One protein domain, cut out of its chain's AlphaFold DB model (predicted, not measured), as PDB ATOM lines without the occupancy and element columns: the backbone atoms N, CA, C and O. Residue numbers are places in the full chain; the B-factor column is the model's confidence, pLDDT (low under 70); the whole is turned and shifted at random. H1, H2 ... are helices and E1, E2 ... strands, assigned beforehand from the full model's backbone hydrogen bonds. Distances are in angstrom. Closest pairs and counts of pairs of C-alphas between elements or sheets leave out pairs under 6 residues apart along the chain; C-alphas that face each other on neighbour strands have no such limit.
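What this domain is: This is residues 77 to 161 of the 205 residues of an uncharacterized protein of Magnaporthiopsis poae (strain ATCC 64411 / 73-15) (UniProt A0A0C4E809). A twisted sheet of four strands makes the slab of this elongated domain, with H1 packed on one face and H2 on the opposite face, toward different ends of the sheet. The short H3 sits at one end of the long axis, and the long loop from H1 to E2 lies at the other. The printed part has 85 residues with three named helices and four named strands, in the order E1 H1 E2 E3 H2 H3 E4, and its class is mixed, helices and strands. The sheet is mixed too, in the order E1, E2, E3, E4, with E3 and E4 parallel and the other neighbours antiparallel. The whole is compact, with a radius of gyration of the C-alphas of 12.8 A and spans of 38 by 22 by 22 A.

Where its parts are: Find C-alpha 78 at (31.108, -17.888, 2.445), where E1, residues 78 to 82, begins and runs 13.5 A. E2, residues 110 to 117, runs 22.2 A, and E3, residues 120 to 129, runs 25.8 A. E4, residues 157 to 160, runs 10.2 A and ends at C-alpha 160, (25.305, -29.941, 14.884). Look for H1 at residues 90 to 98, 12.2 A long, beginning at C-alpha 90, (38.019, -37.483, 16.064). H2, residues 137 to 145, is 12.1 A long, and H3, residues 149 to 152, is 4.8 A.

How they stand to each other: Begin with the hairpin E2 and E3, antiparallel at 157 degrees, where N 113 and O 126 are 2.9 A apart, within hydrogen-bond range. Beside E2 find the edge strand E1, antiparallel at 148 degrees, with N 114 and O 81 at 2.8 A. On the other edge E4 is parallel to E3 at 31 degrees, with N 127 and O 158 at 2.8 A. E3, H2, H3 and E4 form a strand-helix-strand unit, two parallel neighbour strands with helices between, and its crossover is left-handed. H1 is on the sheet at a height of 10.2 A, over E3 and along the strands, at 17 degrees to E3 on the local plane; its closest C-alpha to E3 is that of Cys 92, 6.5 A from that of Cys 127. H2 is on the opposite face, where the C-alphas of Val 115 and Ile 141, the closest of E2 and H2, are 7.2 A apart. H3 is only just not on the sheet, with 4 pairs of C-alphas within 10 A. It is close to H2 but not clearly touching: the C-alphas of Phe 144 and Arg 152, their closest, are 7.7 A apart. H1 and H2 are apart. In H1 and H2 every O i to N i+4 pair is within hydrogen-bond range; H3 is too short for such a pair.

The domain as a whole: Look to the C-alphas of Lys 101 and Asp 119 for the two farthest apart, 39.0 A. The printed part has no cut, and the link from H1 to E2, 11 residues, is long. The mean pLDDT of the printed part is 85.9, and residues 104 and 131 to 133 are under 70.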
ATOM      1  N   SER A  77      30.499 -13.169   3.170       91.75
ATOM      2  CA  SER A  77      30.374 -14.156   2.093       91.75
ATOM      3  C   SER A  77      31.174 -15.422   2.414       91.75
ATOM      4  O   SER A  77      32.258 -15.372   3.004       91.75
ATOM      5  N   SER A  78      30.604 -16.572   2.057       92.88
ATOM      6  CA  SER A  78      31.108 -17.888   2.445       92.88
ATOM      7  C   SER A  78      30.867 -18.938   1.370       92.88
ATOM      8  O   SER A  78      29.954 -18.820   0.552       92.88
ATOM      9  N   TRP A  79      31.701 -19.970   1.393       93.88
ATOM     10  CA  TRP A  79      31.567 -21.176   0.583       93.88
ATOM     11  C   TRP A  79      31.978 -22.397   1.412       93.88
ATOM     12  O   TRP A  79      32.539 -22.262   2.505       93.88
ATOM     13  N   TYR A  80      31.654 -23.595   0.926       94.06
ATOM     14  CA  TYR A  80      31.944 -24.833   1.635       94.06
ATOM     15  C   TYR A  80      32.398 -25.946   0.697       94.06
ATOM     16  O   TYR A  80      31.918 -26.064  -0.428       94.06
ATOM     17  N   ASP A  81      33.243 -26.824   1.229       93.44
ATOM     18  CA  ASP A  81      33.792 -27.983   0.535       93.44
ATOM     19  C   ASP A  81      33.496 -29.227   1.378       93.44
ATOM     20  O   ASP A  81      33.946 -29.345   2.521       93.44
ATOM     21  N   SER A  82      32.675 -30.139   0.853       91.19
ATOM     22  CA  SER A  82      32.264 -31.341   1.596       91.19
ATOM     23  C   SER A  82      33.352 -32.414   1.518       91.19
ATOM     24  O   SER A  82      33.989 -32.577   0.482       91.19
ATOM     25  N   TRP A  83      33.596 -33.118   2.623       89.94
ATOM     26  CA  TRP A  83      34.633 -34.149   2.701       89.94
ATOM     27  C   TRP A  83      34.167 -35.448   2.027       89.94
ATOM     28  O   TRP A  83      32.974 -35.753   1.995       89.94
ATOM     29  N   GLU A  84      35.116 -36.237   1.522       85.94
ATOM     30  CA  GLU A  84      34.832 -37.579   1.005       85.94
ATOM     31  C   GLU A  84      34.331 -38.522   2.112       85.94
ATOM     32  O   GLU A  84      34.698 -38.407   3.286       85.94
ATOM     33  N   TRP A  85      33.505 -39.498   1.729       78.62
ATOM     34  CA  TRP A  85      32.933 -40.453   2.675       78.62
ATOM     35  C   TRP A  85      34.017 -41.290   3.375       78.62
ATOM     36  O   TRP A  85      34.977 -41.742   2.757       78.62
ATOM     37  N   GLY A  86      33.842 -41.509   4.681       79.12
ATOM     38  CA  GLY A  86      34.805 -42.206   5.541       79.12
ATOM     39  C   GLY A  86      35.780 -41.284   6.287       79.12
ATOM     40  O   GLY A  86      36.352 -41.710   7.290       79.12
ATOM     41  N   TRP A  87      35.925 -40.017   5.883       83.12
ATOM     42  CA  TRP A  87      36.747 -39.039   6.604       83.12
ATOM     43  C   TRP A  87      35.929 -38.284   7.658       83.12
ATOM     44  O   TRP A  87      34.979 -37.576   7.334       83.12
ATOM     45  N   ILE A  88      36.316 -38.398   8.933       87.62
ATOM     46  CA  ILE A  88      35.630 -37.727  10.045       87.62
ATOM     47  C   ILE A  88      36.614 -37.257  11.137       87.62
ATOM     48  O   ILE A  88      37.483 -38.030  11.542       87.62
ATOM     49  N   PRO A  89      36.498 -36.018  11.664       88.56
ATOM     50  CA  PRO A  89      37.302 -35.555  12.793       88.56
ATOM     51  C   PRO A  89      37.025 -36.356  14.070       88.56
ATOM     52  O   PRO A  89      35.863 -36.615  14.395       88.56
ATOM     53  N   ASP A  90      38.075 -36.644  14.850       86.88
ATOM     54  CA  ASP A  90      38.019 -37.483  16.064       86.88
ATOM     55  C   ASP A  90      36.832 -37.125  16.972       86.88
ATOM     56  O   ASP A  90      36.033 -37.978  17.342       86.88
ATOM     57  N   ARG A  91      36.650 -35.829  17.258       84.12
ATOM     58  CA  ARG A  91      35.600 -35.317  18.157       84.12
ATOM     59  C   ARG A  91      34.180 -35.439  17.592       84.12
ATOM     60  O   ARG A  91      33.237 -35.482  18.375       84.12
ATOM     61  N   CYS A  92      34.007 -35.495  16.272       85.94
ATOM     62  CA  CYS A  92      32.703 -35.771  15.662       85.94
ATOM     63  C   CYS A  92      32.382 -37.264  15.742       85.94
ATOM     64  O   CYS A  92      31.256 -37.638  16.065       85.94
ATOM     65  N   CYS A  93      33.392 -38.114  15.550       87.19
ATOM     66  CA  CYS A  93      33.259 -39.551  15.734       87.19
ATOM     67  C   CYS A  93      33.070 -39.952  17.215       87.19
ATOM     68  O   CYS A  93      32.246 -40.819  17.501       87.19
ATOM     69  N   ASP A  94      33.734 -39.289  18.172       86.81
ATOM     70  CA  ASP A  94      33.470 -39.410  19.618       86.81
ATOM     71  C   ASP A  94      31.983 -39.179  19.917       86.81
ATOM     72  O   ASP A  94      31.327 -39.994  20.569       86.81
ATOM     73  N   VAL A  95      31.442 -38.062  19.416       83.12
ATOM     74  CA  VAL A  95      30.051 -37.662  19.650       83.12
ATOM     75  C   VAL A  95      29.090 -38.652  18.987       83.12
ATOM     76  O   VAL A  95      28.218 -39.179  19.680       83.12
ATOM     77  N   GLY A  96      29.302 -38.993  17.711       83.69
ATOM     78  CA  GLY A  96      28.519 -40.003  16.990       83.69
ATOM     79  C   GLY A  96      28.566 -41.398  17.625       83.69
ATOM     80  O   GLY A  96      27.586 -42.132  17.564       83.69
ATOM     81  N   ASN A  97      29.663 -41.765  18.299       85.44
ATOM     82  CA  ASN A  97      29.742 -42.988  19.101       85.44
ATOM     83  C   ASN A  97      28.986 -42.877  20.434       85.44
ATOM     84  O   ASN A  97      28.282 -43.816  20.804       85.44
ATOM     85  N   SER A  98      29.117 -41.756  21.149       82.25
ATOM     86  CA  SER A  98      28.464 -41.548  22.451       82.25
ATOM     87  C   SER A  98      26.936 -41.472  22.353       82.25
ATOM     88  O   SER A  98      26.233 -41.995  23.216       82.25
ATOM     89  N   GLU A  99      26.419 -40.895  21.268       79.25
ATOM     90  CA  GLU A  99      24.987 -40.686  21.036       79.25
ATOM     91  C   GLU A  99      24.336 -41.828  20.227       79.25
ATOM     92  O   GLU A  99      23.192 -41.698  19.805       79.25
ATOM     93  N   LYS A 100      25.008 -42.983  20.049       76.50
ATOM     94  CA  LYS A 100      24.515 -44.145  19.264       76.50
ATOM     95  C   LYS A 100      23.091 -44.612  19.593       76.50
ATOM     96  O   LYS A 100      22.414 -45.163  18.733       76.50
ATOM     97  N   LYS A 101      22.617 -44.391  20.825       75.12
ATOM     98  CA  LYS A 101      21.233 -44.700  21.241       75.12
ATOM     99  C   LYS A 101      20.193 -43.790  20.575       75.12
ATOM    100  O   LYS A 101      19.090 -44.236  20.289       75.12
ATOM    101  N   ASN A 102      20.569 -42.539  20.321       72.50
ATOM    102  CA  ASN A 102      19.770 -41.509  19.657       72.50
ATOM    103  C   ASN A 102      20.051 -41.459  18.138       72.50
ATOM    104  O   ASN A 102      19.359 -40.773  17.389       72.50
ATOM    105  N   PHE A 103      21.096 -42.160  17.687       75.00
ATOM    106  CA  PHE A 103      21.702 -42.033  16.366       75.00
ATOM    107  C   PHE A 103      22.183 -43.419  15.877       75.00
ATOM    108  O   PHE A 103      23.329 -43.805  16.126       75.00
ATOM    109  N   PRO A 104      21.345 -44.204  15.172       69.25
ATOM    110  CA  PRO A 104      21.702 -45.574  14.787       69.25
ATOM    111  C   PRO A 104      22.850 -45.659  13.763       69.25
ATOM    112  O   PRO A 104      23.545 -46.671  13.716       69.25
ATOM    113  N   GLY A 105      23.115 -44.596  12.990       74.88
ATOM    114  CA  GLY A 105      24.227 -44.539  12.028       74.88
ATOM    115  C   GLY A 105      25.630 -44.395  12.645       74.88
ATOM    116  O   GLY A 105      26.619 -44.408  11.916       74.88
ATOM    117  N   GLY A 106      25.753 -44.241  13.971       80.25
ATOM    118  CA  GLY A 106      27.029 -44.018  14.661       80.25
ATOM    119  C   GLY A 106      27.841 -42.838  14.089       80.25
ATOM    120  O   GLY A 106      27.338 -41.723  14.027       80.25
ATOM    121  N   PRO A 107      29.101 -43.045  13.667       81.69
ATOM    122  CA  PRO A 107      29.871 -42.019  12.952       81.69
ATOM    123  C   PRO A 107      29.496 -41.817  11.468       81.69
ATOM    124  O   PRO A 107      29.933 -40.835  10.882       81.69
ATOM    125  N   TYR A 108      28.733 -42.723  10.842       84.44
ATOM    126  CA  TYR A 108      28.608 -42.813   9.373       84.44
ATOM    127  C   TYR A 108      27.459 -41.985   8.748       84.44
ATOM    128  O   TYR A 108      27.454 -41.789   7.537       84.44
ATOM    129  N   ASP A 109      26.509 -41.483   9.548       84.31
ATOM    130  CA  ASP A 109      25.445 -40.516   9.154       84.31
ATOM    131  C   ASP A 109      25.849 -39.069   9.543       84.31
ATOM    132  O   ASP A 109      25.022 -38.181   9.750       84.31
ATOM    133  N   ILE A 110      27.156 -38.816   9.689       85.81
ATOM    134  CA  ILE A 110      27.724 -37.483   9.925       85.81
ATOM    135  C   ILE A 110      28.351 -36.988   8.622       85.81
ATOM    136  O   ILE A 110      29.347 -37.526   8.149       85.81
ATOM    137  N   GLU A 111      27.772 -35.929   8.068       88.69
ATOM    138  CA  GLU A 111      28.364 -35.140   6.995       88.69
ATOM    139  C   GLU A 111      29.432 -34.210   7.589       88.69
ATOM    140  O   GLU A 111      29.184 -33.514   8.580       88.69
ATOM    141  N   VAL A 112      30.612 -34.172   6.970       90.88
ATOM    142  CA  VAL A 112      31.693 -33.248   7.333       90.88
ATOM    143  C   VAL A 112      31.997 -32.339   6.151       90.88
ATOM    144  O   VAL A 112      32.028 -32.783   5.005       90.88
ATOM    145  N   PHE A 113      32.206 -31.056   6.424       92.44
ATOM    146  CA  PHE A 113      32.564 -30.064   5.420       92.44
ATOM    147  C   PHE A 113      33.490 -28.998   6.008       92.44
ATOM    148  O   PHE A 113      33.421 -28.660   7.192       92.44
ATOM    149  N   ASN A 114      34.369 -28.465   5.165       93.69
ATOM    150  CA  ASN A 114      35.086 -27.226   5.433       93.69
ATOM    151  C   ASN A 114      34.175 -26.047   5.101       93.69
ATOM    152  O   ASN A 114      33.412 -26.105   4.139       93.69
ATOM    153  N   VAL A 115      34.294 -24.969   5.865       94.00
ATOM    154  CA  VAL A 115      33.649 -23.688   5.581       94.00
ATOM    155  C   VAL A 115      34.707 -22.607   5.524       94.00
ATOM    156  O   VAL A 115      35.505 -22.455   6.453       94.00
ATOM    157  N   HIS A 116      34.673 -21.847   4.444       93.88
ATOM    158  CA  HIS A 116      35.529 -20.704   4.195       93.88
ATOM    159  C   HIS A 116      34.684 -19.427   4.246       93.88
ATOM    160  O   HIS A 116      33.534 -19.418   3.802       93.88
ATOM    161  N   TYR A 117      35.252 -18.353   4.788       92.81
ATOM    162  CA  TYR A 117      34.634 -17.027   4.836       92.81
ATOM    163  C   TYR A 117      35.613 -16.012   4.250       92.81
ATOM    164  O   TYR A 117      36.814 -16.103   4.501       92.81
ATOM    165  N   ALA A 118      35.115 -15.018   3.518       91.50
ATOM    166  CA  ALA A 118      35.954 -14.013   2.860       91.50
ATOM    167  C   ALA A 118      36.713 -13.066   3.822       91.50
ATOM    168  O   ALA A 118      37.449 -12.199   3.363       91.50
ATOM    169  N   ASP A 119      36.538 -13.211   5.141       89.31
ATOM    170  CA  ASP A 119      37.201 -12.415   6.180       89.31
ATOM    171  C   ASP A 119      38.356 -13.140   6.907       89.31
ATOM    172  O   ASP A 119      38.978 -12.560   7.800       89.31
ATOM    173  N   CYS A 120      38.680 -14.390   6.545       85.88
ATOM    174  CA  CYS A 120      39.894 -15.063   7.017       85.88
ATOM    175  C   CYS A 120      40.294 -16.270   6.151       85.88
ATOM    176  O   CYS A 120      39.469 -17.135   5.871       85.88
ATOM    177  N   ASP A 121      41.592 -16.413   5.861       86.06
ATOM    178  CA  ASP A 121      42.158 -17.495   5.029       86.06
ATOM    179  C   ASP A 121      42.050 -18.911   5.643       86.06
ATOM    180  O   ASP A 121      42.474 -19.903   5.045       86.06
ATOM    181  N   MET A 122      41.530 -19.037   6.868       87.56
ATOM    182  CA  MET A 122      41.409 -20.317   7.567       87.56
ATOM    183  C   MET A 122      40.046 -20.969   7.338       87.56
ATOM    184  O   MET A 122      39.009 -20.394   7.651       87.56
ATOM    185  N   ALA A 123      40.059 -22.229   6.903       91.00
ATOM    186  CA  ALA A 123      38.873 -23.077   6.908       91.00
ATOM    187  C   ALA A 123      38.444 -23.440   8.342       91.00
ATOM    188  O   ALA A 123      39.275 -23.812   9.178       91.00
ATOM    189  N   TRP A 124      37.138 -23.435   8.599       92.38
ATOM    190  CA  TRP A 124      36.536 -24.030   9.793       92.38
ATOM    191  C   TRP A 124      35.910 -25.381   9.454       92.38
ATOM    192  O   TRP A 124      35.073 -25.473   8.560       92.38
ATOM    193  N   VAL A 125      36.282 -26.428  10.193       92.38
ATOM    194  CA  VAL A 125      35.688 -27.761  10.019       92.38
ATOM    195  C   VAL A 125      34.334 -27.815  10.722       92.38
ATOM    196  O   VAL A 125      34.198 -27.426  11.889       92.38
ATOM    197  N   MET A 126      33.331 -28.321  10.017       92.06
ATOM    198  CA  MET A 126      31.959 -28.439  10.485       92.06
ATOM    199  C   MET A 126      31.443 -29.865  10.293       92.06
ATOM    200  O   MET A 126      31.629 -30.469   9.242       92.06
ATOM    201  N   CYS A 127      30.783 -30.393  11.321       90.06
ATOM    202  CA  CYS A 127      30.129 -31.696  11.316       90.06
ATOM    203  C   CYS A 127      28.626 -31.505  11.535       90.06
ATOM    204  O   CYS A 127      28.210 -30.896  12.525       90.06
ATOM    205  N   ARG A 128      27.810 -32.049  10.637       88.44
ATOM    206  CA  ARG A 128      26.345 -31.979  10.670       88.44
ATOM    207  C   ARG A 128      25.797 -33.389  10.496       88.44
ATOM    208  O   ARG A 128      26.312 -34.154   9.687       88.44
ATOM    209  N   ARG A 129      24.739 -33.755  11.215       83.56
ATOM    210  CA  ARG A 129      24.013 -34.989  10.884       83.56
ATOM    211  C   ARG A 129      23.437 -34.898   9.464       83.56
ATOM    212  O   ARG A 129      22.776 -33.911   9.153       83.56
ATOM    213  N   HIS A 130      23.630 -35.921   8.634       76.94
ATOM    214  CA  HIS A 130      23.153 -35.894   7.254       76.94
ATOM    215  C   HIS A 130      21.617 -35.927   7.187       76.94
ATOM    216  O   HIS A 130      21.008 -34.981   6.680       76.94
ATOM    217  N   HIS A 131      20.983 -36.963   7.757       68.31
ATOM    218  CA  HIS A 131      19.549 -37.225   7.551       68.31
ATOM    219  C   HIS A 131      18.569 -36.569   8.539       68.31
ATOM    220  O   HIS A 131      17.377 -36.521   8.249       68.31
ATOM    221  N   GLN A 132      19.018 -36.107   9.711       66.50
ATOM    222  CA  GLN A 132      18.139 -35.542  10.755       66.50
ATOM    223  C   GLN A 132      18.841 -34.421  11.550       66.50
ATOM    224  O   GLN A 132      18.896 -34.478  12.773       66.50
ATOM    225  N   ALA A 133      19.462 -33.441  10.888       67.88
ATOM    226  CA  ALA A 133      19.886 -32.213  11.571       67.88
ATOM    227  C   ALA A 133      18.745 -31.187  11.560       67.88
ATOM    228  O   ALA A 133      18.204 -30.895  10.498       67.88
ATOM    229  N   ASP A 134      18.448 -30.586  12.715       71.75
ATOM    230  CA  ASP A 134      17.406 -29.551  12.876       71.75
ATOM    231  C   ASP A 134      17.733 -28.222  12.156       71.75
ATOM    232  O   ASP A 134      16.959 -27.269  12.205       71.75
ATOM    233  N   MET A 135      18.916 -28.130  11.541       78.44
ATOM    234  CA  MET A 135      19.491 -26.933  10.935       78.44
ATOM    235  C   MET A 135      20.151 -27.303   9.601       78.44
ATOM    236  O   MET A 135      20.872 -28.304   9.513       78.44
ATOM    237  N   SER A 136      19.915 -26.493   8.566       87.75
ATOM    238  CA  SER A 136      20.557 -26.669   7.259       87.75
ATOM    239  C   SER A 136      22.056 -26.353   7.324       87.75
ATOM    240  O   SER A 136      22.544 -25.715   8.265       87.75
ATOM    241  N   LYS A 137      22.807 -26.792   6.310       88.50
ATOM    242  CA  LYS A 137      24.238 -26.492   6.183       88.50
ATOM    243  C   LYS A 137      24.464 -24.976   6.108       88.50
ATOM    244  O   LYS A 137      25.272 -24.428   6.848       88.50
ATOM    245  N   GLU A 138      23.663 -24.306   5.291       89.75
ATOM    246  CA  GLU A 138      23.664 -22.867   5.024       89.75
ATOM    247  C   GLU A 138      23.292 -22.069   6.279       89.75
ATOM    248  O   GLU A 138      23.971 -21.104   6.615       89.75
ATOM    249  N   GLN A 139      22.273 -22.507   7.028       89.50
ATOM    250  CA  GLN A 139      21.892 -21.898   8.307       89.50
ATOM    251  C   GLN A 139      23.006 -22.002   9.358       89.50
ATOM    252  O   GLN A 139      23.216 -21.066  10.129       89.50
ATOM    253  N   MET A 140      23.734 -23.124   9.395       90.38
ATOM    254  CA  MET A 140      24.860 -23.295  10.317       90.38
ATOM    255  C   MET A 140      26.070 -22.435   9.919       90.38
ATOM    256  O   MET A 140      26.755 -21.908  10.798       90.38
ATOM    257  N   ILE A 141      26.300 -22.261   8.615       92.38
ATOM    258  CA  ILE A 141      27.318 -21.362   8.055       92.38
ATOM    259  C   ILE A 141      26.978 -19.899   8.369       92.38
ATOM    260  O   ILE A 141      27.803 -19.197   8.945       92.38
ATOM    261  N   ASP A 142      25.756 -19.444   8.086       91.38
ATOM    262  CA  ASP A 142      25.312 -18.077   8.386       91.38
ATOM    263  C   ASP A 142      25.421 -17.770   9.891       91.38
ATOM    264  O   ASP A 142      26.111 -16.829  10.293       91.38
ATOM    265  N   LEU A 143      24.849 -18.625  10.745       90.12
ATOM    266  CA  LEU A 143      24.868 -18.440  12.199       90.12
ATOM    267  C   LEU A 143      26.291 -18.423  12.787       90.12
ATOM    268  O   LEU A 143      26.540 -17.722  13.772       90.12
ATOM    269  N   PHE A 144      27.233 -19.174  12.205       91.69
ATOM    270  CA  PHE A 144      28.637 -19.138  12.617       91.69
ATOM    271  C   PHE A 144      29.377 -17.915  12.056       91.69
ATOM    272  O   PHE A 144      30.139 -17.280  12.788       91.69
ATOM    273  N   GLY A 145      29.123 -17.546  10.798       91.88
ATOM    274  CA  GLY A 145      29.699 -16.380  10.126       91.88
ATOM    275  C   GLY A 145      29.365 -15.059  10.822       91.88
ATOM    276  O   GLY A 145      30.242 -14.207  10.965       91.88
ATOM    277  N   ARG A 146      28.143 -14.926  11.356       91.00
ATOM    278  CA  ARG A 146      27.707 -13.763  12.156       91.00
ATOM    279  C   ARG A 146      28.518 -13.534  13.435       91.00
ATOM    280  O   ARG A 146      28.508 -12.426  13.964       91.00
ATOM    281  N   MET A 147      29.232 -14.535  13.962       90.38
ATOM    282  CA  MET A 147      30.153 -14.296  15.081       90.38
ATOM    283  C   MET A 147      31.382 -13.502  14.608       90.38
ATOM    284  O   MET A 147      31.978 -13.877  13.599       90.38
ATOM    285  N   PRO A 148      31.851 -12.481  15.354       89.19
ATOM    286  CA  PRO A 148      33.077 -11.762  15.013       89.19
ATOM    287  C   PRO A 148      34.292 -12.692  14.890       89.19
ATOM    288  O   PRO A 148      34.468 -13.614  15.692       89.19
ATOM    289  N   VAL A 149      35.191 -12.416  13.940       89.12
ATOM    290  CA  VAL A 149      36.329 -13.301  13.613       89.12
ATOM    291  C   VAL A 149      37.233 -13.579  14.821       89.12
ATOM    292  O   VAL A 149      37.664 -14.712  15.048       89.12
ATOM    293  N   ARG A 150      37.425 -12.569  15.688       87.81
ATOM    294  CA  ARG A 150      38.159 -12.677  16.964       87.81
ATOM    295  C   ARG A 150      37.576 -13.732  17.920       87.81
ATOM    296  O   ARG A 150      38.318 -14.228  18.767       87.81
ATOM    297  N   MET A 151      36.298 -14.090  17.777       88.00
ATOM    298  CA  MET A 151      35.639 -15.197  18.477       88.00
ATOM    299  C   MET A 151      35.757 -16.512  17.689       88.00
ATOM    300  O   MET A 151      36.157 -17.521  18.277       88.00
ATOM    301  N   ARG A 152      35.510 -16.501  16.366       89.62
ATOM    302  CA  ARG A 152      35.609 -17.700  15.503       89.62
ATOM    303  C   ARG A 152      36.983 -18.385  15.567       89.62
ATOM    304  O   ARG A 152      37.029 -19.610  15.622       89.62
ATOM    305  N   GLN A 153      38.091 -17.641  15.668       87.62
ATOM    306  CA  GLN A 153      39.454 -18.210  15.793       87.62
ATOM    307  C   GLN A 153      39.670 -19.157  17.000       87.62
ATOM    308  O   GLN A 153      40.612 -19.951  17.014       87.62
ATOM    309  N   TRP A 154      38.829 -19.085  18.040       87.06
ATOM    310  CA  TRP A 154      38.940 -19.959  19.216       87.06
ATOM    311  C   TRP A 154      38.179 -21.280  19.058       87.06
ATOM    312  O   TRP A 154      38.420 -22.217  19.830       87.06
ATOM    313  N   ILE A 155      37.294 -21.361  18.062       88.12
ATOM    314  CA  ILE A 155      36.463 -22.519  17.747       88.12
ATOM    315  C   ILE A 155      37.140 -23.280  16.604       88.12
ATOM    316  O   ILE A 155      37.317 -22.753  15.514       88.12
ATOM    317  N   ARG A 156      37.552 -24.526  16.864       85.38
ATOM    318  CA  ARG A 156      38.237 -25.384  15.874       85.38
ATOM    319  C   ARG A 156      37.306 -26.309  15.096       85.38
ATOM    320  O   ARG A 156      37.732 -26.896  14.112       85.38
ATOM    321  N   LEU A 157      36.096 -26.502  15.609       88.75
ATOM    322  CA  LEU A 157      35.160 -27.512  15.148       88.75
ATOM    323  C   LEU A 157      33.752 -27.097  15.573       88.75
ATOM    324  O   LEU A 157      33.548 -26.746  16.738       88.75
ATOM    325  N   VAL A 158      32.798 -27.156  14.650       90.19
ATOM    326  CA  VAL A 158      31.367 -26.978  14.938       90.19
ATOM    327  C   VAL A 158      30.673 -28.326  14.773       90.19
ATOM    328  O   VAL A 158      30.952 -29.038  13.813       90.19
ATOM    329  N   ILE A 159      29.794 -28.694  15.708       87.88
ATOM    330  CA  ILE A 159      29.054 -29.963  15.666       87.88
ATOM    331  C   ILE A 159      27.560 -29.677  15.854       87.88
ATOM    332  O   ILE A 159      27.140 -29.294  16.946       87.88
ATOM    333  N   ALA A 160      26.763 -29.896  14.806       84.88
ATOM    334  CA  ALA A 160      25.305 -29.941  14.884       84.88
ATOM    335  C   ALA A 160      24.827 -31.392  14.998       84.88
ATOM    336  O   ALA A 160      24.676 -32.106  14.003       84.88
ATOM    337  N   MET A 161      24.571 -31.802  16.240       75.69
ATOM    338  CA  MET A 161      23.758 -32.981  16.537       75.69
ATOM    339  C   MET A 161      22.273 -32.598  16.565       75.69
ATOM    340  O   MET A 161      21.973 -31.477  16.983       75.69
TER     341      MET A 161